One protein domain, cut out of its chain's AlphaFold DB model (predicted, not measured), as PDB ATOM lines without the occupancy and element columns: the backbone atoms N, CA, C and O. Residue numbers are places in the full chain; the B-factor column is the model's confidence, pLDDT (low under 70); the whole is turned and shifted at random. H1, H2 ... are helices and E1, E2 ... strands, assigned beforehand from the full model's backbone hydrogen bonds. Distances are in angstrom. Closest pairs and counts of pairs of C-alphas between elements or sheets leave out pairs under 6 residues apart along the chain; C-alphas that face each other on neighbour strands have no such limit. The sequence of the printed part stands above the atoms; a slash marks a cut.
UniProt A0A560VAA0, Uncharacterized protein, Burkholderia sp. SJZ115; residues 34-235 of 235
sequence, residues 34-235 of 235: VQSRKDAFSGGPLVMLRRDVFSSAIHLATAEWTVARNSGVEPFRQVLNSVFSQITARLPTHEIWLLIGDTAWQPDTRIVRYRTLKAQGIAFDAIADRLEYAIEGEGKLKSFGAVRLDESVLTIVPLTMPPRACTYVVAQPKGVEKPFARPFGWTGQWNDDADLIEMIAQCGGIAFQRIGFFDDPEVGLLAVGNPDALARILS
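AT A GLANCE: This is residues 34 to 235 of the 235 residues of an uncharacterized protein of Burkholderia sp. SJZ115 (UniProt A0A560VAA0). One long, twisted sheet of eight strands runs through the domain, with H1 and H5 packed on one face and H4 on the other, three layers with helices on both faces; the sheet curls round H1. The hairpin E4 and E5 makes the far end of the sheet, beside the short H2. The printed part has 202 residues, with five named helices and eight named strands, in the order E1 E2 H1 E3 H2 E4 E5 H3 E6 H4 E7 E8 H5. The sheet's order is E1 E2 E8 E7 E6 E3 E5 E4, antiparallel throughout, and the class is mixed, helices and strands. The whole is compact, with a radius of gyration of the C-alphas of 16.5 A and spans of 49 by 43 by 36 A.

HOW THE PARTS SIT: E1, residues 34 to 37, is an edge strand and forms a hairpin with E2, residues 61 to 68; N 35 and O 64 are 3.0 A apart. H1, residues 75 to 90, is on the sheet; its closest C-alphas to E2 are Val 79 and Trp 65, 6.6 A apart. E3, residues 94 to 101, is followed by H2, residues 110 to 114, which only grazes the sheet with residues 112 to 113. E4, residues 130 to 137, the other edge strand, forms a hairpin with E5, residues 140 to 149, where N 131 and O 146 are 2.8 A apart. E5 is also antiparallel to E3, with N 98 and O 147 2.8 A apart. H3, residues 157 to 160, only grazes the sheet. E6, residues 167 to 173, is antiparallel to E3, with N 97 and O 170 2.8 A apart. E3, H2, E4 and E5, H3, E6 are split strand-helix-strand units, two strands running the same way with another between them, and both crossovers are right-handed. E7, residues 206 to 211, is antiparallel to E6, N 169 and O 208 being 2.9 A apart, and forms a hairpin with E8, residues 218 to 225, with N 207 and O 224 2.9 A apart. E8 is antiparallel to E2, with N 65 and O 221 2.9 A apart. H4, residues 194 to 202, lies over E8 and E7 at a height over the sheet of 8.4 A. H5, residues 227 to 234, touches residues 86 to 90 of H1 at a steep tilt of 66 degrees, opposite ways; the closest C-alphas, Gln 86 and Ile 233, are 5.5 A apart. In H1, H2, H4 and H5 every O i to N i+4 pair is within hydrogen-bond range; H3 is too short for one.

IN THESE COORDINATES: E1 begins at C-alpha 34 (180.044, 138.925, 134.563), and H5 ends at C-alpha 234 (182.039, 147.201, 133.528). From first to last C-alpha E5 measures 29.6 A, E2 and E4 23.7 A each, and H1 22.9 A.

THE WHOLE: The C-alphas of Arg 110 and Ser 235, the two farthest apart, are 49.6 A apart. The printed part has no cut; the links E1 to E2, H2 to E4 and E6 to H4 are long. The mean pLDDT of the printed part is 88.0, and residue 45, residues 115 to 128 and residues 152 to 153 are under 70.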
ATOM      1  N   VAL A  34     179.360 138.043 135.509       95.06
ATOM      2  CA  VAL A  34     180.044 138.925 134.563       95.06
ATOM      3  C   VAL A  34     181.508 138.544 134.478       95.06
ATOM      4  O   VAL A  34     182.245 138.633 135.461       95.06
ATOM      5  N   GLN A  35     181.943 138.174 133.281       95.00
ATOM      6  CA  GLN A  35     183.332 137.845 132.981       95.00
ATOM      7  C   GLN A  35     183.848 138.790 131.902       95.00
ATOM      8  O   GLN A  35     183.091 139.243 131.051       95.00
ATOM      9  N   SER A  36     185.133 139.140 131.934       95.06
ATOM     10  CA  SER A  36     185.709 140.031 130.925       95.06
ATOM     11  C   SER A  36     187.181 139.761 130.668       95.06
ATOM     12  O   SER A  36     187.893 139.210 131.513       95.06
ATOM     13  N   ARG A  37     187.643 140.171 129.486       94.19
ATOM     14  CA  ARG A  37     189.050 140.175 129.092       94.19
ATOM     15  C   ARG A  37     189.392 141.472 128.386       94.19
ATOM     16  O   ARG A  37     188.672 141.924 127.504       94.19
ATOM     17  N   LYS A  38     190.545 142.034 128.750       92.88
ATOM     18  CA  LYS A  38     191.086 143.249 128.126       92.88
ATOM     19  C   LYS A  38     191.648 143.004 126.725       92.88
ATOM     20  O   LYS A  38     191.695 143.938 125.938       92.88
ATOM     21  N   ASP A  39     192.068 141.772 126.449       93.38
ATOM     22  CA  ASP A  39     192.538 141.332 125.140       93.38
ATOM     23  C   ASP A  39     191.766 140.077 124.724       93.38
ATOM     24  O   ASP A  39     191.892 139.015 125.342       93.38
ATOM     25  N   ALA A  40     190.954 140.225 123.681       93.00
ATOM     26  CA  ALA A  40     190.093 139.191 123.126       93.00
ATOM     27  C   ALA A  40     190.858 138.067 122.406       93.00
ATOM     28  O   ALA A  40     190.269 137.024 122.126       93.00
ATOM     29  N   PHE A  41     192.148 138.258 122.115       92.94
ATOM     30  CA  PHE A  41     192.987 137.279 121.416       92.94
ATOM     31  C   PHE A  41     193.881 136.462 122.361       92.94
ATOM     32  O   PHE A  41     194.640 135.611 121.896       92.94
ATOM     33  N   SER A  42     193.812 136.700 123.677       85.06
ATOM     34  CA  SER A  42     194.684 136.059 124.668       85.06
ATOM     35  C   SER A  42     193.929 135.247 125.733       85.06
ATOM     36  O   SER A  42     192.851 135.615 126.209       85.06
ATOM     37  N   GLY A  43     194.542 134.141 126.173       73.75
ATOM     38  CA  GLY A  43     194.043 133.285 127.258       73.75
ATOM     39  C   GLY A  43     192.956 132.279 126.846       73.75
ATOM     40  O   GLY A  43     192.784 131.977 125.670       73.75
ATOM     41  N   GLY A  44     192.255 131.705 127.835       71.81
ATOM     42  CA  GLY A  44     191.136 130.776 127.600       71.81
ATOM     43  C   GLY A  44     189.877 131.504 127.098       71.81
ATOM     44  O   GLY A  44     189.592 132.599 127.581       71.81
ATOM     45  N   PRO A  45     189.110 130.953 126.146       64.44
ATOM     46  CA  PRO A  45     188.115 131.745 125.425       64.44
ATOM     47  C   PRO A  45     186.837 132.000 126.243       64.44
ATOM     48  O   PRO A  45     186.190 131.054 126.676       64.44
ATOM     49  N   LEU A  46     186.445 133.279 126.375       83.31
ATOM     50  CA  LEU A  46     185.017 133.670 126.452       83.31
ATOM     51  C   LEU A  46     184.381 133.569 125.053       83.31
ATOM     52  O   LEU A  46     183.230 133.202 124.868       83.31
ATOM     53  N   VAL A  47     185.194 133.866 124.039       88.81
ATOM     54  CA  VAL A  47     184.920 133.677 122.619       88.81
ATOM     55  C   VAL A  47     186.239 133.393 121.918       88.81
ATOM     56  O   VAL A  47     187.279 133.920 122.311       88.81
ATOM     57  N   MET A  48     186.214 132.540 120.897       91.00
ATOM     58  CA  MET A  48     187.409 132.185 120.137       91.00
ATOM     59  C   MET A  48     187.515 133.059 118.881       91.00
ATOM     60  O   MET A  48     187.015 132.697 117.812       91.00
ATOM     61  N   LEU A  49     188.141 134.233 119.028       93.50
ATOM     62  CA  LEU A  49     188.454 135.119 117.903       93.50
ATOM     63  C   LEU A  49     189.762 134.696 117.227       93.50
ATOM     64  O   LEU A  49     190.775 134.450 117.882       93.50
ATOM     65  N   ARG A  50     189.743 134.621 115.900       94.44
ATOM     66  CA  ARG A  50     190.869 134.208 115.060       94.44
ATOM     67  C   ARG A  50     191.740 135.407 114.701       94.44
ATOM     68  O   ARG A  50     191.364 136.206 113.861       94.44
ATOM     69  N   ARG A  51     192.916 135.549 115.311       94.06
ATOM     70  CA  ARG A  51     193.812 136.706 115.100       94.06
ATOM     71  C   ARG A  51     194.154 136.979 113.623       94.06
ATOM     72  O   ARG A  51     194.408 138.133 113.292       94.06
ATOM     73  N   ASP A  52     194.165 135.955 112.771       95.38
ATOM     74  CA  ASP A  52     194.493 136.016 111.339       95.38
ATOM     75  C   ASP A  52     193.431 136.702 110.468       95.38
ATOM     76  O   ASP A  52     193.780 137.216 109.408       95.38
ATOM     77  N   VAL A  53     192.169 136.758 110.911       96.88
ATOM     78  CA  VAL A  53     191.097 137.453 110.168       96.88
ATOM     79  C   VAL A  53     190.913 138.912 110.596       96.88
ATOM     80  O   VAL A  53     190.104 139.616 110.008       96.88
ATOM     81  N   PHE A  54     191.666 139.368 111.600       96.94
ATOM     82  CA  PHE A  54     191.632 140.737 112.113       96.94
ATOM     83  C   PHE A  54     192.947 141.477 111.783       96.94
ATOM     84  O   PHE A  54     194.044 140.928 111.943       96.94
ATOM     85  N   SER A  55     192.874 142.755 111.416       96.38
ATOM     86  CA  SER A  55     193.978 143.699 111.221       96.38
ATOM     87  C   SER A  55     194.928 143.732 112.408       96.38
ATOM     88  O   SER A  55     194.524 144.090 113.510       96.38
ATOM     89  N   SER A  56     196.209 143.411 112.199       93.50
ATOM     90  CA  SER A  56     197.235 143.263 113.256       93.50
ATOM     91  C   SER A  56     197.290 144.376 114.319       93.50
ATOM     92  O   SER A  56     197.689 144.105 115.450       93.50
ATOM     93  N   ALA A  57     196.861 145.597 113.987       94.44
ATOM     94  CA  ALA A  57     196.830 146.742 114.894       94.44
ATOM     95  C   ALA A  57     195.567 146.832 115.776       94.44
ATOM     96  O   ALA A  57     195.534 147.650 116.693       94.44
ATOM     97  N   ILE A  58     194.513 146.047 115.513       96.69
ATOM     98  CA  ILE A  58     193.280 146.119 116.302       96.69
ATOM     99  C   ILE A  58     193.487 145.545 117.703       96.69
ATOM    100  O   ILE A  58     193.999 144.433 117.879       96.69
ATOM    101  N   HIS A  59     192.998 146.296 118.686       96.31
ATOM    102  CA  HIS A  59     192.835 145.864 120.065       96.31
ATOM    103  C   HIS A  59     191.346 145.701 120.359       96.31
ATOM    104  O   HIS A  59     190.572 146.643 120.193       96.31
ATOM    105  N   LEU A  60     190.956 144.507 120.799       97.56
ATOM    106  CA  LEU A  60     189.579 144.175 121.155       97.56
ATOM    107  C   LEU A  60     189.539 143.662 122.588       97.56
ATOM    108  O   LEU A  60     190.418 142.909 123.002       97.56
ATOM    109  N   ALA A  61     188.489 144.027 123.312       97.12
ATOM    110  CA  ALA A  61     188.152 143.447 124.602       97.12
ATOM    111  C   ALA A  61     186.845 142.657 124.492       97.12
ATOM    112  O   ALA A  61     186.025 142.907 123.603       97.12
ATOM    113  N   THR A  62     186.652 141.716 125.411       97.31
ATOM    114  CA  THR A  62     185.435 140.908 125.504       97.31
ATOM    115  C   THR A  62     184.830 140.987 126.890       97.31
ATOM    116  O   THR A  62     185.537 141.118 127.891       97.31
ATOM    117  N   ALA A  63     183.510 140.886 126.958       97.25
ATOM    118  CA  ALA A  63     182.805 140.648 128.205       97.25
ATOM    119  C   ALA A  63     181.580 139.785 127.975       97.25
ATOM    120  O   ALA A  63     180.999 139.790 126.897       97.25
ATOM    121  N   GLU A  64     181.192 139.062 129.003       96.06
ATOM    122  CA  GLU A  64     180.053 138.174 128.998       96.06
ATOM    123  C   GLU A  64     179.204 138.473 130.227       96.06
ATOM    124  O   GLU A  64     179.739 138.585 131.329       96.06
ATOM    125  N   TRP A  65     177.897 138.615 130.028       96.31
ATOM    126  CA  TRP A  65     176.911 138.710 131.099       96.31
ATOM    127  C   TRP A  65     175.980 137.514 130.977       96.31
ATOM    128  O   TRP A  65     175.235 137.430 129.996       96.31
ATOM    129  N   THR A  66     175.982 136.619 131.962       95.31
ATOM    130  CA  THR A  66     175.102 135.447 131.976       95.31
ATOM    131  C   THR A  66     174.217 135.397 133.204       95.31
ATOM    132  O   THR A  66     174.492 135.960 134.265       95.31
ATOM    133  N   VAL A  67     173.100 134.703 133.041       94.69
ATOM    134  CA  VAL A  67     172.228 134.318 134.138       94.69
ATOM    135  C   VAL A  67     171.801 132.867 133.947       94.69
ATOM    136  O   VAL A  67     171.608 132.404 132.818       94.69
ATOM    137  N   ALA A  68     171.592 132.155 135.052       92.12
ATOM    138  CA  ALA A  68     170.985 130.832 135.022       92.12
ATOM    139  C   ALA A  68     169.607 130.889 134.339       92.12
ATOM    140  O   ALA A  68     168.787 131.768 134.622       92.12
ATOM    141  N   ARG A  69     169.312 129.934 133.455       87.19
ATOM    142  CA  ARG A  69     168.065 129.914 132.667       87.19
ATOM    143  C   ARG A  69     166.800 129.805 133.525       87.19
ATOM    144  O   ARG A  69     165.737 130.263 133.123       87.19
ATOM    145  N   ASN A  70     166.914 129.220 134.712       85.38
ATOM    146  CA  ASN A  70     165.826 129.054 135.677       85.38
ATOM    147  C   ASN A  70     165.692 130.225 136.675       85.38
ATOM    148  O   ASN A  70     164.924 130.122 137.629       85.38
ATOM    149  N   SER A  71     166.411 131.332 136.468       80.44
ATOM    150  CA  SER A  71     166.433 132.496 137.372       80.44
ATOM    151  C   SER A  71     165.149 133.336 137.392       80.44
ATOM    152  O   SER A  71     165.026 134.245 138.213       80.44
ATOM    153  N   GLY A  72     164.174 133.052 136.522       77.88
ATOM    154  CA  GLY A  72     162.879 133.724 136.517       77.88
ATOM    155  C   GLY A  72     162.224 133.770 135.141       77.88
ATOM    156  O   GLY A  72     162.558 133.002 134.241       77.88
ATOM    157  N   VAL A  73     161.270 134.691 134.985       75.88
ATOM    158  CA  VAL A  73     160.570 134.937 133.717       75.88
ATOM    159  C   VAL A  73     161.484 135.734 132.779       75.88
ATOM    160  O   VAL A  73     162.011 136.771 133.174       75.88
ATOM    161  N   GLU A  74     161.667 135.248 131.547       85.38
ATOM    162  CA  GLU A  74     162.481 135.878 130.489       85.38
ATOM    163  C   GLU A  74     163.934 136.224 130.910       85.38
ATOM    164  O   GLU A  74     164.340 137.386 130.836       85.38
ATOM    165  N   PRO A  75     164.765 135.238 131.305       89.12
ATOM    166  CA  PRO A  75     166.124 135.471 131.816       89.12
ATOM    167  C   PRO A  75     167.005 136.307 130.872       89.12
ATOM    168  O   PRO A  75     167.702 137.220 131.304       89.12
ATOM    169  N   PHE A  76     166.919 136.081 129.558       90.56
ATOM    170  CA  PHE A  76     167.688 136.860 128.582       90.56
ATOM    171  C   PHE A  76     167.303 138.347 128.556       90.56
ATOM    172  O   PHE A  76     168.165 139.214 128.432       90.56
ATOM    173  N   ARG A  77     166.012 138.664 128.721       89.25
ATOM    174  CA  ARG A  77     165.540 140.053 128.772       89.25
ATOM    175  C   ARG A  77     166.101 140.784 129.988       89.25
ATOM    176  O   ARG A  77     166.387 141.973 129.909       89.25
ATOM    177  N   GLN A  78     166.290 140.075 131.096       89.25
ATOM    178  CA  GLN A  78     166.904 140.639 132.295       89.25
ATOM    179  C   GLN A  78     168.372 141.008 132.048       89.25
ATOM    180  O   GLN A  78     168.790 142.109 132.410       89.25
ATOM    181  N   VAL A  79     169.127 140.134 131.369       92.62
ATOM    182  CA  VAL A  79     170.508 140.421 130.942       92.62
ATOM    183  C   VAL A  79     170.544 141.643 130.023       92.62
ATOM    184  O   VAL A  79     171.296 142.578 130.288       92.62
ATOM    185  N   LEU A  80     169.687 141.675 128.996       91.88
ATOM    186  CA  LEU A  80     169.562 142.813 128.079       91.88
ATOM    187  C   LEU A  80     169.293 144.120 128.829       91.88
ATOM    188  O   LEU A  80     170.041 145.076 128.665       91.88
ATOM    189  N   ASN A  81     168.281 144.156 129.696       90.31
ATOM    190  CA  ASN A  81     167.947 145.358 130.462       90.31
ATOM    191  C   ASN A  81     169.115 145.830 131.338       90.31
ATOM    192  O   ASN A  81     169.364 147.034 131.429       90.31
ATOM    193  N   SER A  82     169.841 144.897 131.963       91.44
ATOM    194  CA  SER A  82     171.030 145.219 132.756       91.44
ATOM    195  C   SER A  82     172.111 145.859 131.887       91.44
ATOM    196  O   SER A  82     172.533 146.978 132.169       91.44
ATOM    197  N   VAL A  83     172.504 145.212 130.786       93.62
ATOM    198  CA  VAL A  83     173.548 145.720 129.880       93.62
ATOM    199  C   VAL A  83     173.156 147.069 129.273       93.62
ATOM    200  O   VAL A  83     173.966 147.991 129.258       93.62
ATOM    201  N   PHE A  84     171.903 147.242 128.849       92.25
ATOM    202  CA  PHE A  84     171.420 148.520 128.319       92.25
ATOM    203  C   PHE A  84     171.459 149.629 129.364       92.25
ATOM    204  O   PHE A  84     171.913 150.728 129.062       92.25
ATOM    205  N   SER A  85     171.057 149.339 130.603       91.19
ATOM    206  CA  SER A  85     171.157 150.310 131.699       91.19
ATOM    207  C   SER A  85     172.611 150.730 131.939       91.19
ATOM    208  O   SER A  85     172.886 151.911 132.141       91.19
ATOM    209  N   GLN A  86     173.557 149.786 131.859       94.06
ATOM    210  CA  GLN A  86     174.991 150.064 131.992       94.06
ATOM    211  C   GLN A  86     175.514 150.930 130.838       94.06
ATOM    212  O   GLN A  86     176.244 151.890 131.088       94.06
ATOM    213  N   ILE A  87     175.120 150.642 129.592       94.75
ATOM    214  CA  ILE A  87     175.479 151.454 128.419       94.75
ATOM    215  C   ILE A  87     174.921 152.871 128.574       94.75
ATOM    216  O   ILE A  87     175.684 153.829 128.510       94.75
ATOM    217  N   THR A  88     173.623 153.022 128.840       92.38
ATOM    218  CA  THR A  88     172.978 154.338 128.957       92.38
ATOM    219  C   THR A  88     173.583 155.174 130.085       92.38
ATOM    220  O   THR A  88     173.810 156.371 129.910       92.38
ATOM    221  N   ALA A  89     173.893 154.555 131.229       94.19
ATOM    222  CA  ALA A  89     174.472 155.256 132.372       94.19
ATOM    223  C   ALA A  89     175.939 155.659 132.152       94.19
ATOM    224  O   ALA A  89     176.361 156.725 132.600       94.19
ATOM    225  N   ARG A  90     176.735 154.810 131.489       96.50
ATOM    226  CA  ARG A  90     178.202 154.956 131.454       96.50
ATOM    227  C   ARG A  90     178.748 155.424 130.109       96.50
ATOM    228  O   ARG A  90     179.865 155.943 130.058       96.50
ATOM    229  N   LEU A  91     177.953 155.314 129.048       95.88
ATOM    230  CA  LEU A  91     178.232 155.754 127.680       95.88
ATOM    231  C   LEU A  91     177.082 156.643 127.143       95.88
ATOM    232  O   LEU A  91     176.466 156.320 126.131       95.88
ATOM    233  N   PRO A  92     176.779 157.799 127.768       93.56
ATOM    234  CA  PRO A  92     175.616 158.632 127.404       93.56
ATOM    235  C   PRO A  92     175.685 159.231 125.983       93.56
ATOM    236  O   PRO A  92     174.679 159.648 125.391       93.56
ATOM    237  N   THR A  93     176.891 159.292 125.418       94.81
ATOM    238  CA  THR A  93     177.154 159.737 124.048       94.81
ATOM    239  C   THR A  93     176.952 158.637 123.014       94.81
ATOM    240  O   THR A  93     177.058 158.926 121.826       94.81
ATOM    241  N   HIS A  94     176.670 157.402 123.432       95.31
ATOM    242  CA  HIS A  94     176.424 156.294 122.525       95.31
ATOM    243  C   HIS A  94     174.940 156.185 122.175       95.31
ATOM    244  O   HIS A  94     174.051 156.553 122.942       95.31
ATOM    245  N   GLU A  95     174.683 155.709 120.969       93.50
ATOM    246  CA  GLU A  95     173.391 155.216 120.515       93.50
ATOM    247  C   GLU A  95     173.460 153.698 120.372       93.50
ATOM    248  O   GLU A  95     174.528 153.134 120.116       93.50
ATOM    249  N   ILE A  96     172.317 153.042 120.562       93.38
ATOM    250  CA  ILE A  96     172.219 151.588 120.515       93.38
ATOM    251  C   ILE A  96     171.419 151.199 119.277       93.38
ATOM    252  O   ILE A  96     170.352 151.751 119.029       93.38
ATOM    253  N   TRP A  97     171.933 150.252 118.505       93.69
ATOM    254  CA  TRP A  97     171.328 149.748 117.279       93.69
ATOM    255  C   TRP A  97     171.107 148.248 117.379       93.69
ATOM    256  O   TRP A  97     171.953 147.528 117.899       93.69
ATOM    257  N   LEU A  98     169.988 147.775 116.849       92.31
ATOM    258  CA  LEU A  98     169.742 146.368 116.583       92.31
ATOM    259  C   LEU A  98     169.989 146.107 115.105       92.31
ATOM    260  O   LEU A  98     169.348 146.720 114.255       92.31
ATOM    261  N   LEU A  99     170.908 145.197 114.821       93.12
ATOM    262  CA  LEU A  99     171.255 144.725 113.492       93.12
ATOM    263  C   LEU A  99     170.582 143.369 113.294       93.12
ATOM    264  O   LEU A  99     170.705 142.487 114.143       93.12
ATOM    265  N   ILE A 100     169.881 143.208 112.176       90.62
ATOM    266  CA  ILE A 100     169.149 142.006 111.783       90.62
ATOM    267  C   ILE A 100     169.418 141.674 110.320       90.62
ATOM    268  O   ILE A 100     169.236 142.520 109.453       90.62
ATOM    269  N   GLY A 101     169.797 140.437 110.029       90.19
ATOM    270  CA  GLY A 101     169.993 139.970 108.663       90.19
ATOM    271  C   GLY A 101     169.383 138.602 108.395       90.19
ATOM    272  O   GLY A 101     169.009 137.861 109.308       90.19
ATOM    273  N   ASP A 102     169.325 138.252 107.115       88.50
ATOM    274  CA  ASP A 102     169.015 136.900 106.669       88.50
ATOM    275  C   ASP A 102     170.216 135.968 106.882       88.50
ATOM    276  O   ASP A 102     171.308 136.155 106.332       88.50
ATOM    277  N   THR A 103     169.999 134.878 107.620       85.75
ATOM    278  CA  THR A 103     171.026 133.841 107.795       85.75
ATOM    279  C   THR A 103     171.304 133.098 106.478       85.75
ATOM    280  O   THR A 103     172.442 132.712 106.205       85.75
ATOM    281  N   ALA A 104     170.291 132.940 105.617       87.12
ATOM    282  CA  ALA A 104     170.364 132.159 104.382       87.12
ATOM    283  C   ALA A 104     169.916 132.959 103.154       87.12
ATOM    284  O   ALA A 104     168.987 133.757 103.229       87.12
ATOM    285  N   TRP A 105     170.555 132.687 102.014       90.12
ATOM    286  CA  TRP A 105     170.170 133.233 100.713       90.12
ATOM    287  C   TRP A 105     168.749 132.811 100.329       90.12
ATOM    288  O   TRP A 105     168.438 131.618 100.301       90.12
ATOM    289  N   GLN A 106     167.912 133.786  99.992       89.12
ATOM    290  CA  GLN A 106     166.520 133.602  99.598       89.12
ATOM    291  C   GLN A 106     166.363 133.688  98.074       89.12
ATOM    292  O   GLN A 106     167.074 134.463  97.433       89.12
ATOM    293  N   PRO A 107     165.428 132.939  97.463       88.62
ATOM    294  CA  PRO A 107     165.109 133.101  96.049       88.62
ATOM    295  C   PRO A 107     164.678 134.534  95.726       88.62
ATOM    296  O   PRO A 107     163.875 135.122  96.459       88.62
ATOM    297  N   ASP A 108     165.148 135.067  94.598       87.69
ATOM    298  CA  ASP A 108     164.723 136.382  94.135       87.69
ATOM    299  C   ASP A 108     163.299 136.345  93.570       87.69
ATOM    300  O   ASP A 108     163.047 136.066  92.398       87.69
ATOM    301  N   THR A 109     162.338 136.603  94.451       83.94
ATOM    302  CA  THR A 109     160.927 136.727  94.098       83.94
ATOM    303  C   THR A 109     160.393 138.075  94.553       83.94
ATOM    304  O   THR A 109     160.824 138.633  95.565       83.94
ATOM    305  N   ARG A 110     159.356 138.569  93.865       82.00
ATOM    306  CA  ARG A 110     158.623 139.784  94.270       82.00
ATOM    307  C   ARG A 110     158.173 139.746  95.735       82.00
ATOM    308  O   ARG A 110     158.180 140.774  96.400       82.00
ATOM    309  N   ILE A 111     157.797 138.565  96.237       77.25
ATOM    310  CA  ILE A 111     157.359 138.375  97.625       77.25
ATOM    311  C   ILE A 111     158.525 138.583  98.590       77.25
ATOM    312  O   ILE A 111     158.365 139.293  99.578       77.25
ATOM    313  N   VAL A 112     159.685 137.988  98.308       77.19
ATOM    314  CA  VAL A 112     160.875 138.114  99.157       77.19
ATOM    315  C   VAL A 112     161.382 139.560  99.160       77.19
ATOM    316  O   VAL A 112     161.584 140.117 100.235       77.19
ATOM    317  N   ARG A 113     161.457 140.220  97.995       75.75
ATOM    318  CA  ARG A 113     161.835 141.644  97.900       75.75
ATOM    319  C   ARG A 113     160.891 142.580  98.658       75.75
ATOM    320  O   ARG A 113     161.327 143.593  99.183       75.75
ATOM    321  N   TYR A 114     159.602 142.251  98.730       71.38
ATOM    322  CA  TYR A 114     158.630 143.029  99.506       71.38
ATOM    323  C   TYR A 114     158.706 142.752 101.023       71.38
ATOM    324  O   TYR A 114     158.234 143.552 101.832       71.38
ATOM    325  N   ARG A 115     159.268 141.606 101.423       67.75
ATOM    326  CA  ARG A 115     159.288 141.102 102.807       67.75
ATOM    327  C   ARG A 115     160.607 141.319 103.545       67.75
ATOM    328  O   ARG A 115     160.690 140.873 104.687       67.75
ATOM    329  N   THR A 116     161.565 142.003 102.921       61.75
ATOM    330  CA  THR A 116     162.981 142.144 103.307       61.75
ATOM    331  C   THR A 116     163.242 142.249 104.816       61.75
ATOM    332  O   THR A 116     164.175 141.614 105.283       61.75
ATOM    333  N   LEU A 117     162.395 142.916 105.618       60.38
ATOM    334  CA  LEU A 117     162.427 142.790 107.096       60.38
ATOM    335  C   LEU A 117     161.057 142.655 107.784       60.38
ATOM    336  O   LEU A 117     160.982 142.297 108.959       60.38
ATOM    337  N   LYS A 118     159.952 142.858 107.056       58.62
ATOM    338  CA  LYS A 118     158.580 142.729 107.592       58.62
ATOM    339  C   LYS A 118     158.253 141.312 108.084       58.62
ATOM    340  O   LYS A 118     157.334 141.130 108.880       58.62
ATOM    341  N   ALA A 119     158.980 140.303 107.603       49.03
ATOM    342  CA  ALA A 119     158.721 138.895 107.900       49.03
ATOM    343  C   ALA A 119     159.236 138.417 109.268       49.03
ATOM    344  O   ALA A 119     158.816 137.351 109.710       49.03
ATOM    345  N   GLN A 120     160.071 139.191 109.974       55.25
ATOM    346  CA  GLN A 120     160.510 138.824 111.330       55.25
ATOM    347  C   GLN A 120     159.481 139.169 112.424       55.25
ATOM    348  O   GLN A 120     159.787 139.131 113.611       55.25
ATOM    349  N   GLY A 121     158.241 139.493 112.034       53.53
ATOM    350  CA  GLY A 121     157.128 139.706 112.962       53.53
ATOM    351  C   GLY A 121     157.190 141.025 113.729       53.53
ATOM    352  O   GLY A 121     156.417 141.216 114.665       53.53
ATOM    353  N   ILE A 122     158.086 141.936 113.344       58.66
ATOM    354  CA  ILE A 122     158.299 143.202 114.040       58.66
ATOM    355  C   ILE A 122     158.128 144.350 113.058       58.66
ATOM    356  O   ILE A 122     158.853 144.480 112.071       58.66
ATOM    357  N   ALA A 123     157.139 145.192 113.342       58.97
ATOM    358  CA  ALA A 123     156.849 146.382 112.563       58.97
ATOM    359  C   ALA A 123     157.829 147.505 112.934       58.97
ATOM    360  O   ALA A 123     157.504 148.408 113.700       58.97
ATOM    361  N   PHE A 124     159.029 147.465 112.358       63.75
ATOM    362  CA  PHE A 124     160.001 148.562 112.450       63.75
ATOM    363  C   PHE A 124     159.561 149.823 111.683       63.75
ATOM    364  O   PHE A 124     160.197 150.866 111.794       63.75
ATOM    365  N   ASP A 125     158.446 149.750 110.944       59.78
ATOM    366  CA  ASP A 125     157.872 150.842 110.152       59.78
ATOM    367  C   ASP A 125     157.552 152.106 110.967       59.78
ATOM    368  O   ASP A 125     157.515 153.199 110.403       59.78
ATOM    369  N   ALA A 126     157.351 151.973 112.282       60.72
ATOM    370  CA  ALA A 126     157.110 153.096 113.187       60.72
ATOM    371  C   ALA A 126     158.398 153.775 113.699       60.72
ATOM    372  O   ALA A 126     158.311 154.803 114.370       60.72
ATOM    373  N   ILE A 127     159.583 153.223 113.411       68.19
ATOM    374  CA  ILE A 127     160.858 153.727 113.933       68.19
ATOM    375  C   ILE A 127     161.537 154.584 112.867       68.19
ATOM    376  O   ILE A 127     161.871 154.115 111.780       68.19
ATOM    377  N   ALA A 128     161.733 155.863 113.195       63.69
ATOM    378  CA  ALA A 128     162.268 156.859 112.269       63.69
ATOM    379  C   ALA A 128     163.726 156.578 111.865       63.69
ATOM    380  O   ALA A 128     164.097 156.773 110.711       63.69
ATOM    381  N   ASP A 129     164.537 156.088 112.806       80.00
ATOM    382  CA  ASP A 129     165.959 155.820 112.598       80.00
ATOM    383  C   ASP A 129     166.187 154.343 112.259       80.00
ATOM    384  O   ASP A 129     166.481 153.513 113.128       80.00
ATOM    385  N   ARG A 130     166.032 154.026 110.968       84.31
ATOM    386  CA  ARG A 130     166.229 152.684 110.408       84.31
ATOM    387  C   ARG A 130     167.013 152.690 109.099       84.31
ATOM    388  O   ARG A 130     167.009 153.668 108.355       84.31
ATOM    389  N   LEU A 131     167.644 151.561 108.813       86.38
ATOM    390  CA  LEU A 131     168.325 151.243 107.565       86.38
ATOM    391  C   LEU A 131     167.841 149.875 107.102       86.38
ATOM    392  O   LEU A 131     167.777 148.954 107.911       86.38
ATOM    393  N   GLU A 132     167.534 149.739 105.817       86.56
ATOM    394  CA  GLU A 132     167.172 148.463 105.206       86.56
ATOM    395  C   GLU A 132     167.850 148.370 103.839       86.56
ATOM    396  O   GLU A 132     167.791 149.314 103.047       86.56
ATOM    397  N   TYR A 133     168.507 147.251 103.555       86.06
ATOM    398  CA  TYR A 133     169.096 146.982 102.246       86.06
ATOM    399  C   TYR A 133     169.099 145.484 101.950       86.06
ATOM    400  O   TYR A 133     168.934 144.654 102.842       86.06
ATOM    401  N   ALA A 134     169.276 145.133 100.680       88.06
ATOM    402  CA  ALA A 134     169.453 143.755 100.252       88.06
ATOM    403  C   ALA A 134     170.728 143.629  99.419       88.06
ATOM    404  O   ALA A 134     171.081 144.550  98.681       88.06
ATOM    405  N   ILE A 135     171.400 142.489  99.537       89.38
ATOM    406  CA  ILE A 135     172.513 142.099  98.669       89.38
ATOM    407  C   ILE A 135     172.035 141.002  97.721       89.38
ATOM    408  O   ILE A 135     171.255 140.133  98.116       89.38
ATOM    409  N   GLU A 136     172.514 141.037  96.483       90.25
ATOM    410  CA  GLU A 136     172.172 140.072  95.439       90.25
ATOM    411  C   GLU A 136     173.391 139.210  95.103       90.25
ATOM    412  O   GLU A 136     174.520 139.697  95.058       90.25
ATOM    413  N   GLY A 137     173.167 137.920  94.863       88.12
ATOM    414  CA  GLY A 137     174.220 136.970  94.520       88.12
ATOM    415  C   GLY A 137     173.632 135.669  93.989       88.12
ATOM    416  O   GLY A 137     172.682 135.143  94.560       88.12
ATOM    417  N   GLU A 138     174.166 135.161  92.875       88.94
ATOM    418  CA  GLU A 138     173.749 133.880  92.269       88.94
ATOM    419  C   GLU A 138     172.225 133.757  92.019       88.94
ATOM    420  O   GLU A 138     171.633 132.690  92.190       88.94
ATOM    421  N   GLY A 139     171.558 134.857  91.645       87.25
ATOM    422  CA  GLY A 139     170.098 134.886  91.441       87.25
ATOM    423  C   GLY A 139     169.272 134.776  92.733       87.25
ATOM    424  O   GLY A 139     168.077 134.476  92.695       87.25
ATOM    425  N   LYS A 140     169.912 134.988  93.884       92.38
ATOM    426  CA  LYS A 140     169.319 135.009  95.221       92.38
ATOM    427  C   LYS A 140     169.586 136.356  95.890       92.38
ATOM    428  O   LYS A 140     170.396 137.151  95.416       92.38
ATOM    429  N   LEU A 141     168.924 136.588  97.019       90.56
ATOM    430  CA  LEU A 141     169.107 137.786  97.831       90.56
ATOM    431  C   LEU A 141     169.245 137.467  99.323       90.56
ATOM    432  O   LEU A 141     168.726 136.459  99.804       90.56
ATOM    433  N   LYS A 142     169.921 138.351 100.056       89.81
ATOM    434  CA  LYS A 142     169.853 138.440 101.520       89.81
ATOM    435  C   LYS A 142     169.460 139.849 101.923       89.81
ATOM    436  O   LYS A 142     169.971 140.813 101.358       89.81
ATOM    437  N   SER A 143     168.589 139.952 102.911       88.25
ATOM    438  CA  SER A 143     168.091 141.216 103.441       88.25
ATOM    439  C   SER A 143     168.783 141.556 104.755       88.25
ATOM    440  O   SER A 143     169.071 140.668 105.559       88.25
ATOM    441  N   PHE A 144     169.021 142.844 104.977       89.31
ATOM    442  CA  PHE A 144     169.673 143.386 106.161       89.31
ATOM    443  C   PHE A 144     168.955 144.633 106.645       89.31
ATOM    444  O   PHE A 144     168.442 145.428 105.855       89.31
ATOM    445  N   GLY A 145     168.950 144.796 107.960       88.25
ATOM    446  CA  GLY A 145     168.263 145.850 108.672       88.25
ATOM    447  C   GLY A 145     169.049 146.329 109.868       88.25
ATOM    448  O   GLY A 145     169.625 145.527 110.597       88.25
ATOM    449  N   ALA A 146     169.032 147.631 110.107       89.88
ATOM    450  CA  ALA A 146     169.494 148.202 111.358       89.88
ATOM    451  C   ALA A 146     168.465 149.197 111.881       89.88
ATOM    452  O   ALA A 146     167.963 150.028 111.129       89.88
ATOM    453  N   VAL A 147     168.159 149.124 113.170       88.12
ATOM    454  CA  VAL A 147     167.145 149.968 113.808       88.12
ATOM    455  C   VAL A 147     167.702 150.523 115.103       88.12
ATOM    456  O   VAL A 147     168.237 149.767 115.916       88.12
ATOM    457  N   ARG A 148     167.582 151.836 115.314       89.38
ATOM    458  CA  ARG A 148     167.998 152.432 116.583       89.38
ATOM    459  C   ARG A 148     167.041 151.991 117.684       89.38
ATOM    460  O   ARG A 148     165.827 152.117 117.554       89.38
ATOM    461  N   LEU A 149     167.606 151.490 118.769       85.94
ATOM    462  CA  LEU A 149     166.874 151.092 119.954       85.94
ATOM    463  C   LEU A 149     166.714 152.276 120.903       85.94
ATOM    464  O   LEU A 149     167.668 152.999 121.197       85.94
ATOM    465  N   ASP A 150     165.504 152.414 121.422       76.62
ATOM    466  CA  ASP A 150     165.208 153.145 122.647       76.62
ATOM    467  C   ASP A 150     164.600 152.179 123.683       76.62
ATOM    468  O   ASP A 150     164.437 150.980 123.425       76.62
ATOM    469  N   GLU A 151     164.272 152.683 124.874       70.25
ATOM    470  CA  GLU A 151     163.696 151.865 125.951       70.25
ATOM    471  C   GLU A 151     162.372 151.182 125.563       70.25
ATOM    472  O   GLU A 151     162.067 150.104 126.075       70.25
ATOM    473  N   SER A 152     161.594 151.755 124.639       67.25
ATOM    474  CA  SER A 152     160.319 151.177 124.195       67.25
ATOM    475  C   SER A 152     160.524 149.952 123.296       67.25
ATOM    476  O   SER A 152     159.759 148.982 123.355       67.25
ATOM    477  N   VAL A 153     161.617 149.948 122.529       66.62
ATOM    478  CA  VAL A 153     161.969 148.904 121.556       66.62
ATOM    479  C   VAL A 153     162.770 147.763 122.207       66.62
ATOM    480  O   VAL A 153     162.884 146.673 121.656       66.62
ATOM    481  N   LEU A 154     163.251 147.917 123.441       70.88
ATOM    482  CA  LEU A 154     163.956 146.847 124.161       70.88
ATOM    483  C   LEU A 154     163.146 145.555 124.331       70.88
ATOM    484  O   LEU A 154     163.704 144.463 124.428       70.88
ATOM    485  N   THR A 155     161.821 145.673 124.351       75.62
ATOM    486  CA  THR A 155     160.910 144.540 124.546       75.62
ATOM    487  C   THR A 155     160.904 143.553 123.377       75.62
ATOM    488  O   THR A 155     160.625 142.374 123.588       75.62
ATOM    489  N   ILE A 156     161.262 143.999 122.169       77.06
ATOM    490  CA  ILE A 156     161.275 143.166 120.958       77.06
ATOM    491  C   ILE A 156     162.634 142.505 120.697       77.06
ATOM    492  O   ILE A 156     162.699 141.487 120.010       77.06
ATOM    493  N   VAL A 157     163.719 143.033 121.276       82.19
ATOM    494  CA  VAL A 157     165.090 142.534 121.063       82.19
ATOM    495  C   VAL A 157     165.218 141.033 121.384       82.19
ATOM    496  O   VAL A 157     165.761 140.302 120.548       82.19
ATOM    497  N   PRO A 158     164.659 140.504 122.497       84.94
ATOM    498  CA  PRO A 158     164.700 139.068 122.783       84.94
ATOM    499  C   PRO A 158     164.101 138.175 121.687       84.94
ATOM    500  O   PRO A 158     164.558 137.043 121.519       84.94
ATOM    501  N   LEU A 159     163.096 138.673 120.958       82.19
ATOM    502  CA  LEU A 159     162.412 137.941 119.888       82.19
ATOM    503  C   LEU A 159     163.238 137.918 118.596       82.19
ATOM    504  O   LEU A 159     163.197 136.937 117.861       82.19
ATOM    505  N   THR A 160     164.018 138.976 118.346       82.88
ATOM    506  CA  THR A 160     164.875 139.101 117.150       82.88
ATOM    507  C   THR A 160     166.189 138.365 117.239       82.88
ATOM    508  O   THR A 160     166.772 138.065 116.207       82.88
ATOM    509  N   MET A 161     166.663 138.077 118.449       87.88
ATOM    510  CA  MET A 161     167.966 137.463 118.667       87.88
ATOM    511  C   MET A 161     167.802 136.017 119.147       87.88
ATOM    512  O   MET A 161     168.101 135.738 120.308       87.88
ATOM    513  N   PRO A 162     167.295 135.060 118.348       85.81
ATOM    514  CA  PRO A 162     167.471 133.659 118.691       85.81
ATOM    515  C   PRO A 162     168.962 133.268 118.603       85.81
ATOM    516  O   PRO A 162     169.752 133.941 117.936       85.81
ATOM    517  N   PRO A 163     169.387 132.184 119.273       82.31
ATOM    518  CA  PRO A 163     170.748 131.673 119.131       82.31
ATOM    519  C   PRO A 163     171.109 131.430 117.654       82.31
ATOM    520  O   PRO A 163     170.290 130.906 116.900       82.31
ATOM    521  N   ARG A 164     172.336 131.793 117.250       81.94
ATOM    522  CA  ARG A 164     172.850 131.731 115.858       81.94
ATOM    523  C   ARG A 164     172.113 132.610 114.840       81.94
ATOM    524  O   ARG A 164     172.306 132.435 113.637       81.94
ATOM    525  N   ALA A 165     171.277 133.537 115.291       87.56
ATOM    526  CA  ALA A 165     170.703 134.523 114.396       87.56
ATOM    527  C   ALA A 165     171.785 135.450 113.834       87.56
ATOM    528  O   ALA A 165     172.795 135.733 114.483       87.56
ATOM    529  N   CYS A 166     171.526 135.955 112.632       92.06
ATOM    530  CA  CYS A 166     172.318 136.988 111.984       92.06
ATOM    531  C   CYS A 166     172.002 138.354 112.624       92.06
ATOM    532  O   CYS A 166     171.420 139.245 112.004       92.06
ATOM    533  N   THR A 167     172.297 138.480 113.921       93.00
ATOM    534  CA  THR A 167     171.931 139.646 114.728       93.00
ATOM    535  C   THR A 167     173.033 140.102 115.657       93.00
ATOM    536  O   THR A 167     173.658 139.278 116.329       93.00
ATOM    537  N   TYR A 168     173.136 141.420 115.801       95.62
ATOM    538  CA  TYR A 168     173.941 142.081 116.818       95.62
ATOM    539  C   TYR A 168     173.146 143.209 117.463       95.62
ATOM    540  O   TYR A 168     172.341 143.864 116.808       95.62
ATOM    541  N   VAL A 169     173.419 143.487 118.731       95.12
ATOM    542  CA  VAL A 169     173.170 144.814 119.298       95.12
ATOM    543  C   VAL A 169     174.485 145.578 119.238       95.12
ATOM    544  O   VAL A 169     175.522 145.028 119.579       95.12
ATOM    545  N   VAL A 170     174.478 146.828 118.798       96.81
ATOM    546  CA  VAL A 170     175.684 147.654 118.672       96.81
ATOM    547  C   VAL A 170     175.491 148.935 119.460       96.81
ATOM    548  O   VAL A 170     174.578 149.700 119.172       96.81
ATOM    549  N   ALA A 171     176.361 149.188 120.432       96.81
ATOM    550  CA  ALA A 171     176.485 150.491 121.070       96.81
ATOM    551  C   ALA A 171     177.643 151.246 120.416       96.81
ATOM    552  O   ALA A 171     178.775 150.776 120.464       96.81
ATOM    553  N   GLN A 172     177.396 152.414 119.832       95.56
ATOM    554  CA  GLN A 172     178.432 153.218 119.167       95.56
ATOM    555  C   GLN A 172     178.254 154.712 119.461       95.56
ATOM    556  O   GLN A 172     177.123 155.125 119.727       95.56
ATOM    557  N   PRO A 173     179.305 155.550 119.401       96.31
ATOM    558  CA  PRO A 173     179.142 156.987 119.596       96.31
ATOM    559  C   PRO A 173     178.199 157.623 118.565       96.31
ATOM    560  O   PRO A 173     178.207 157.282 117.381       96.31
ATOM    561  N   LYS A 174     177.400 158.590 119.018       94.19
ATOM    562  CA  LYS A 174     176.513 159.390 118.165       94.19
ATOM    563  C   LYS A 174     177.322 160.214 117.162       94.19
ATOM    564  O   LYS A 174     178.390 160.726 117.481       94.19
ATOM    565  N   GLY A 175     176.762 160.400 115.968       90.06
ATOM    566  CA  GLY A 175     177.341 161.262 114.931       90.06
ATOM    567  C   GLY A 175     178.499 160.644 114.143       90.06
ATOM    568  O   GLY A 175     179.046 161.316 113.273       90.06
ATOM    569  N   VAL A 176     178.855 159.385 114.406       91.06
ATOM    570  CA  VAL A 176     179.859 158.651 113.625       91.06
ATOM    571  C   VAL A 176     179.187 157.907 112.467       91.06
ATOM    572  O   VAL A 176     178.005 157.547 112.539       91.06
ATOM    573  N   GLU A 177     179.928 157.694 111.376       90.12
ATOM    574  CA  GLU A 177     179.490 156.833 110.276       90.12
ATOM    575  C   GLU A 177     179.148 155.440 110.815       90.12
ATOM    576  O   GLU A 177     179.878 154.886 111.633       90.12
ATOM    577  N   LYS A 178     178.019 154.886 110.367       91.00
ATOM    578  CA  LYS A 178     177.499 153.594 110.823       91.00
ATOM    579  C   LYS A 178     178.177 152.476 110.029       91.00
ATOM    580  O   LYS A 178     177.833 152.316 108.856       91.00
ATOM    581  N   PRO A 179     179.072 151.662 110.616       88.69
ATOM    582  CA  PRO A 179     179.799 150.639 109.856       88.69
ATOM    583  C   PRO A 179     178.885 149.628 109.152       88.69
ATOM    584  O   PRO A 179     179.157 149.188 108.039       88.69
ATOM    585  N   PHE A 180     177.748 149.319 109.779       88.56
ATOM    586  CA  PHE A 180     176.722 148.396 109.290       88.56
ATOM    587  C   PHE A 180     175.809 148.976 108.197       88.56
ATOM    588  O   PHE A 180     174.988 148.249 107.642       88.56
ATOM    589  N   ALA A 181     175.934 150.264 107.858       84.88
ATOM    590  CA  ALA A 181     175.221 150.854 106.723       84.88
ATOM    591  C   ALA A 181     175.847 150.481 105.366       84.88
ATOM    592  O   ALA A 181     175.285 150.800 104.319       84.88
ATOM    593  N   ARG A 182     177.014 149.822 105.365       81.44
ATOM    594  CA  ARG A 182     177.689 149.374 104.145       81.44
ATOM    595  C   ARG A 182     176.987 148.145 103.556       81.44
ATOM    596  O   ARG A 182     176.627 147.249 104.315       81.44
ATOM    597  N   PRO A 183     176.854 148.031 102.221       76.44
ATOM    598  CA  PRO A 183     176.076 146.976 101.568       76.44
ATOM    599  C   PRO A 183     176.815 145.625 101.484       76.44
ATOM    600  O   PRO A 183     176.683 144.909 100.496       76.44
ATOM    601  N   PHE A 184     177.610 145.273 102.497       83.38
ATOM    602  CA  PHE A 184     178.307 143.982 102.582       83.38
ATOM    603  C   PHE A 184     177.570 142.976 103.478       83.38
ATOM    604  O   PHE A 184     177.814 141.776 103.375       83.38
ATOM    605  N   GLY A 185     176.619 143.443 104.297       89.69
ATOM    606  CA  GLY A 185     175.876 142.592 105.222       89.69
ATOM    607  C   GLY A 185     176.702 142.146 106.428       89.69
ATOM    608  O   GLY A 185     177.793 142.649 106.692       89.69
ATOM    609  N   TRP A 186     176.139 141.201 107.172       94.00
ATOM    610  CA  TRP A 186     176.790 140.471 108.261       94.00
ATOM    611  C   TRP A 186     176.252 139.039 108.308       94.00
ATOM    612  O   TRP A 186     175.334 138.669 107.569       94.00
ATOM    613  N   THR A 187     176.839 138.204 109.148       93.25
ATOM    614  CA  THR A 187     176.527 136.775 109.253       93.25
ATOM    615  C   THR A 187     176.047 136.382 110.648       93.25
ATOM    616  O   THR A 187     175.400 135.342 110.802       93.25
ATOM    617  N   GLY A 188     176.315 137.208 111.664       92.94
ATOM    618  CA  GLY A 188     176.152 136.830 113.062       92.94
ATOM    619  C   GLY A 188     177.258 135.885 113.535       92.94
ATOM    620  O   GLY A 188     177.026 135.089 114.443       92.94
ATOM    621  N   GLN A 189     178.433 135.900 112.910       94.25
ATOM    622  CA  GLN A 189     179.588 135.104 113.324       94.25
ATOM    623  C   GLN A 189     180.795 136.024 113.481       94.25
ATOM    624  O   GLN A 189     181.269 136.600 112.510       94.25
ATOM    625  N   TRP A 190     181.337 136.129 114.698       95.19
ATOM    626  CA  TRP A 190     182.389 137.104 115.026       95.19
ATOM    627  C   TRP A 190     183.590 137.101 114.079       95.19
ATOM    628  O   TRP A 190     184.118 138.159 113.763       95.19
ATOM    629  N   ASN A 191     184.028 135.915 113.651       96.06
ATOM    630  CA  ASN A 191     185.187 135.768 112.775       96.06
ATOM    631  C   ASN A 191     184.861 136.020 111.298       96.06
ATOM    632  O   ASN A 191     185.754 136.413 110.557       96.06
ATOM    633  N   ASP A 192     183.626 135.772 110.864       95.69
ATOM    634  CA  ASP A 192     183.221 136.018 109.474       95.69
ATOM    635  C   ASP A 192     182.819 137.488 109.281       95.69
ATOM    636  O   ASP A 192     182.935 138.029 108.187       95.69
ATOM    637  N   ASP A 193     182.429 138.153 110.372       96.44
ATOM    638  CA  ASP A 193     182.086 139.573 110.430       96.44
ATOM    639  C   ASP A 193     183.255 140.441 110.934       96.44
ATOM    640  O   ASP A 193     183.029 141.556 111.408       96.44
ATOM    641  N   ALA A 194     184.501 139.954 110.853       96.69
ATOM    642  CA  ALA A 194     185.676 140.607 111.440       96.69
ATOM    643  C   ALA A 194     185.786 142.091 111.049       96.69
ATOM    644  O   ALA A 194     185.854 142.940 111.936       96.69
ATOM    645  N   ASP A 195     185.669 142.418 109.758       95.81
ATOM    646  CA  ASP A 195     185.706 143.800 109.260       95.81
ATOM    647  C   ASP A 195     184.647 144.693 109.927       95.81
ATOM    648  O   ASP A 195     184.928 145.828 110.320       95.81
ATOM    649  N   LEU A 196     183.418 144.187 110.096       96.44
ATOM    650  CA  LEU A 196     182.344 144.921 110.765       96.44
ATOM    651  C   LEU A 196     182.689 145.177 112.235       96.44
ATOM    652  O   LEU A 196     182.539 146.303 112.718       96.44
ATOM    653  N   ILE A 197     183.161 144.149 112.938       97.50
ATOM    654  CA  ILE A 197     183.528 144.237 114.355       97.50
ATOM    655  C   ILE A 197     184.703 145.193 114.565       97.50
ATOM    656  O   ILE A 197     184.680 145.988 115.508       97.50
ATOM    657  N   GLU A 198     185.696 145.181 113.676       96.81
ATOM    658  CA  GLU A 198     186.809 146.129 113.717       96.81
ATOM    659  C   GLU A 198     186.345 147.560 113.548       96.81
ATOM    660  O   GLU A 198     186.706 148.409 114.359       96.81
ATOM    661  N   MET A 199     185.523 147.831 112.536       96.44
ATOM    662  CA  MET A 199     185.021 149.180 112.300       96.44
ATOM    663  C   MET A 199     184.200 149.689 113.492       96.44
ATOM    664  O   MET A 199     184.344 150.849 113.880       96.44
ATOM    665  N   ILE A 200     183.386 148.824 114.110       97.38
ATOM    666  CA  ILE A 200     182.648 149.148 115.340       97.38
ATOM    667  C   ILE A 200     183.621 149.461 116.486       97.38
ATOM    668  O   ILE A 200     183.449 150.450 117.194       97.38
ATOM    669  N   ALA A 201     184.659 148.654 116.690       97.50
ATOM    670  CA  ALA A 201     185.614 148.874 117.775       97.50
ATOM    671  C   ALA A 201     186.492 150.124 117.559       97.50
ATOM    672  O   ALA A 201     186.770 150.864 118.507       97.50
ATOM    673  N   GLN A 202     186.904 150.390 116.319       96.44
ATOM    674  CA  GLN A 202     187.716 151.551 115.941       96.44
ATOM    675  C   GLN A 202     186.972 152.866 116.166       96.44
ATOM    676  O   GLN A 202     187.584 153.849 116.580       96.44
ATOM    677  N   CYS A 203     185.650 152.886 115.969       95.44
ATOM    678  CA  CYS A 203     184.835 154.053 116.288       95.44
ATOM    679  C   CYS A 203     184.471 154.163 117.779       95.44
ATOM    680  O   CYS A 203     183.661 155.010 118.138       95.44
ATOM    681  N   GLY A 204     185.054 153.345 118.663       96.62
ATOM    682  CA  GLY A 204     184.761 153.368 120.100       96.62
ATOM    683  C   GLY A 204     183.456 152.663 120.479       96.62
ATOM    684  O   GLY A 204     182.891 152.937 121.542       96.62
ATOM    685  N   GLY A 205     182.946 151.799 119.603       97.88
ATOM    686  CA  GLY A 205     181.736 151.016 119.809       97.88
ATOM    687  C   GLY A 205     181.980 149.610 120.364       97.88
ATOM    688  O   GLY A 205     183.111 149.151 120.548       97.88
ATOM    689  N   ILE A 206     180.869 148.932 120.645       98.44
ATOM    690  CA  ILE A 206     180.797 147.576 121.187       98.44
ATOM    691  C   ILE A 206     179.667 146.836 120.472       98.44
ATOM    692  O   ILE A 206     178.539 147.330 120.420       98.44
ATOM    693  N   ALA A 207     179.961 145.652 119.946       98.12
ATOM    694  CA  ALA A 207     178.972 144.734 119.402       98.12
ATOM    695  C   ALA A 207     178.642 143.654 120.436       98.12
ATOM    696  O   ALA A 207     179.526 143.134 121.110       98.12
ATOM    697  N   PHE A 208     177.368 143.300 120.538       97.25
ATOM    698  CA  PHE A 208     176.823 142.331 121.476       97.25
ATOM    699  C   PHE A 208     176.053 141.259 120.712       97.25
ATOM    700  O   PHE A 208     175.245 141.566 119.833       97.25
ATOM    701  N   GLN A 209     176.246 140.005 121.094       95.31
ATOM    702  CA  GLN A 209     175.516 138.864 120.563       95.31
ATOM    703  C   GLN A 209     174.901 138.061 121.703       95.31
ATOM    704  O   GLN A 209     175.494 137.918 122.771       95.31
ATOM    705  N   ARG A 210     173.713 137.498 121.470       94.06
ATOM    706  CA  ARG A 210     173.127 136.529 122.393       94.06
ATOM    707  C   ARG A 210     173.956 135.251 122.430       94.06
ATOM    708  O   ARG A 210     174.292 134.697 121.387       94.06
ATOM    709  N   ILE A 211     174.139 134.730 123.633       92.31
ATOM    710  CA  ILE A 211     174.687 133.401 123.898       92.31
ATOM    711  C   ILE A 211     173.697 132.558 124.713       92.31
ATOM    712  O   ILE A 211     172.751 133.087 125.306       92.31
ATOM    713  N   GLY A 212     173.908 131.242 124.720       89.00
ATOM    714  CA  GLY A 212     173.034 130.265 125.369       89.00
ATOM    715  C   GLY A 212     171.945 129.719 124.438       89.00
ATOM    716  O   GLY A 212     170.932 130.386 124.183       89.00
ATOM    717  N   PHE A 213     172.124 128.483 123.970       82.88
ATOM    718  CA  PHE A 213     171.137 127.667 123.253       82.88
ATOM    719  C   PHE A 213     169.958 127.282 124.146       82.88
ATOM    720  O   PHE A 213     169.894 127.679 125.299       82.88
ATOM    721  N   PHE A 214     168.944 126.589 123.624       76.69
ATOM    722  CA  PHE A 214     167.740 126.295 124.412       76.69
ATOM    723  C   PHE A 214     168.010 125.354 125.602       76.69
ATOM    724  O   PHE A 214     167.298 125.443 126.602       76.69
ATOM    725  N   ASP A 215     169.025 124.500 125.485       82.19
ATOM    726  CA  ASP A 215     169.463 123.468 126.428       82.19
ATOM    727  C   ASP A 215     170.620 123.903 127.338       82.19
ATOM    728  O   ASP A 215     170.882 123.242 128.343       82.19
ATOM    729  N   ASP A 216     171.266 125.033 127.043       87.75
ATOM    730  CA  ASP A 216     172.343 125.551 127.883       87.75
ATOM    731  C   ASP A 216     171.830 125.954 129.277       87.75
ATOM    732  O   ASP A 216     170.755 126.563 129.400       87.75
ATOM    733  N   PRO A 217     172.606 125.693 130.348       89.25
ATOM    734  CA  PRO A 217     172.214 126.040 131.716       89.25
ATOM    735  C   PRO A 217     172.073 127.555 131.920       89.25
ATOM    736  O   PRO A 217     171.357 128.002 132.821       89.25
ATOM    737  N   GLU A 218     172.716 128.340 131.060       92.75
ATOM    738  CA  GLU A 218     172.778 129.792 131.125       92.75
ATOM    739  C   GLU A 218     172.318 130.435 129.814       92.75
ATOM    740  O   GLU A 218     172.208 129.799 128.761       92.75
ATOM    741  N   VAL A 219     171.979 131.717 129.898       94.00
ATOM    742  CA  VAL A 219     171.688 132.577 128.751       94.00
ATOM    743  C   VAL A 219     172.264 133.956 129.023       94.00
ATOM    744  O   VAL A 219     172.284 134.406 130.171       94.00
ATOM    745  N   GLY A 220     172.720 134.637 127.978       94.75
ATOM    746  CA  GLY A 220     173.464 135.865 128.189       94.75
ATOM    747  C   GLY A 220     173.736 136.688 126.948       94.75
ATOM    748  O   GLY A 220     173.215 136.418 125.860       94.75
ATOM    749  N   LEU A 221     174.583 137.690 127.141       95.56
ATOM    750  CA  LEU A 221     175.165 138.510 126.090       95.56
ATOM    751  C   LEU A 221     176.679 138.405 126.150       95.56
ATOM    752  O   LEU A 221     177.272 138.595 127.206       95.56
ATOM    753  N   LEU A 222     177.278 138.187 124.991       96.38
ATOM    754  CA  LEU A 222     178.704 138.317 124.764       96.38
ATOM    755  C   LEU A 222     178.955 139.618 124.005       96.38
ATOM    756  O   LEU A 222     178.325 139.867 122.979       96.38
ATOM    757  N   ALA A 223     179.883 140.423 124.494       97.94
ATOM    758  CA  ALA A 223     180.354 141.642 123.870       97.94
ATOM    759  C   ALA A 223     181.758 141.469 123.297       97.94
ATOM    760  O   ALA A 223     182.624 140.860 123.928       97.94
ATOM    761  N   VAL A 224     181.984 142.094 122.146       98.12
ATOM    762  CA  VAL A 224     183.294 142.306 121.529       98.12
ATOM    763  C   VAL A 224     183.362 143.768 121.104       98.12
ATOM    764  O   VAL A 224     182.438 144.277 120.465       98.12
ATOM    765  N   GLY A 225     184.438 144.475 121.440       97.81
ATOM    766  CA  GLY A 225     184.571 145.853 120.983       97.81
ATOM    767  C   GLY A 225     185.756 146.602 121.550       97.81
ATOM    768  O   GLY A 225     186.747 146.014 121.988       97.81
ATOM    769  N   ASN A 226     185.626 147.926 121.532       98.12
ATOM    770  CA  ASN A 226     186.640 148.843 122.019       98.12
ATOM    771  C   ASN A 226     186.955 148.599 123.515       98.12
ATOM    772  O   ASN A 226     186.029 148.640 124.334       98.12
ATOM    773  N   PRO A 227     188.233 148.396 123.895       97.56
ATOM    774  CA  PRO A 227     188.615 148.133 125.282       97.56
ATOM    775  C   PRO A 227     188.195 149.211 126.282       97.56
ATOM    776  O   PRO A 227     187.728 148.873 127.368       97.56
ATOM    777  N   ASP A 228     188.303 150.490 125.922       97.44
ATOM    778  CA  ASP A 228     187.975 151.594 126.828       97.44
ATOM    779  C   ASP A 228     186.463 151.724 127.022       97.44
ATOM    780  O   ASP A 228     185.983 151.900 128.145       97.44
ATOM    781  N   ALA A 229     185.686 151.591 125.942       97.44
ATOM    782  CA  ALA A 229     184.229 151.591 126.025       97.44
ATOM    783  C   ALA A 229     183.723 150.419 126.883       97.44
ATOM    784  O   ALA A 229     182.844 150.600 127.730       97.44
ATOM    785  N   LEU A 230     184.308 149.231 126.699       97.06
ATOM    786  CA  LEU A 230     183.939 148.030 127.440       97.06
ATOM    787  C   LEU A 230     184.352 148.125 128.920       97.06
ATOM    788  O   LEU A 230     183.557 147.810 129.804       97.06
ATOM    789  N   ALA A 231     185.544 148.650 129.215       97.00
ATOM    790  CA  ALA A 231     185.981 148.913 130.585       97.00
ATOM    791  C   ALA A 231     185.044 149.892 131.312       97.00
ATOM    792  O   ALA A 231     184.737 149.688 132.484       97.00
ATOM    793  N   ARG A 232     184.539 150.916 130.608       96.88
ATOM    794  CA  ARG A 232     183.576 151.872 131.168       96.88
ATOM    795  C   ARG A 232     182.241 151.235 131.512       96.88
ATOM    796  O   ARG A 232     181.685 151.597 132.532       96.88
ATOM    797  N   ILE A 233     181.693 150.322 130.707       95.88
ATOM    798  CA  ILE A 233     180.405 149.691 131.061       95.88
ATOM    799  C   ILE A 233     180.534 148.694 132.222       95.88
ATOM    800  O   ILE A 233     179.547 148.461 132.916       95.88
ATOM    801  N   LEU A 234     181.739 148.166 132.464       93.12
ATOM    802  CA  LEU A 234     182.039 147.201 133.528       93.12
ATOM    803  C   LEU A 234     182.399 147.829 134.888       93.12
ATOM    804  O   LEU A 234     182.378 147.112 135.886       93.12
ATOM    805  N   SER A 235     182.745 149.123 134.940       85.00
ATOM    806  CA  SER A 235     183.153 149.835 136.169       85.00
ATOM    807  C   SER A 235     181.974 150.275 137.028       85.00
ATOM    808  O   SER A 235     181.917 149.947 138.226       85.00
TER     809      SER A 235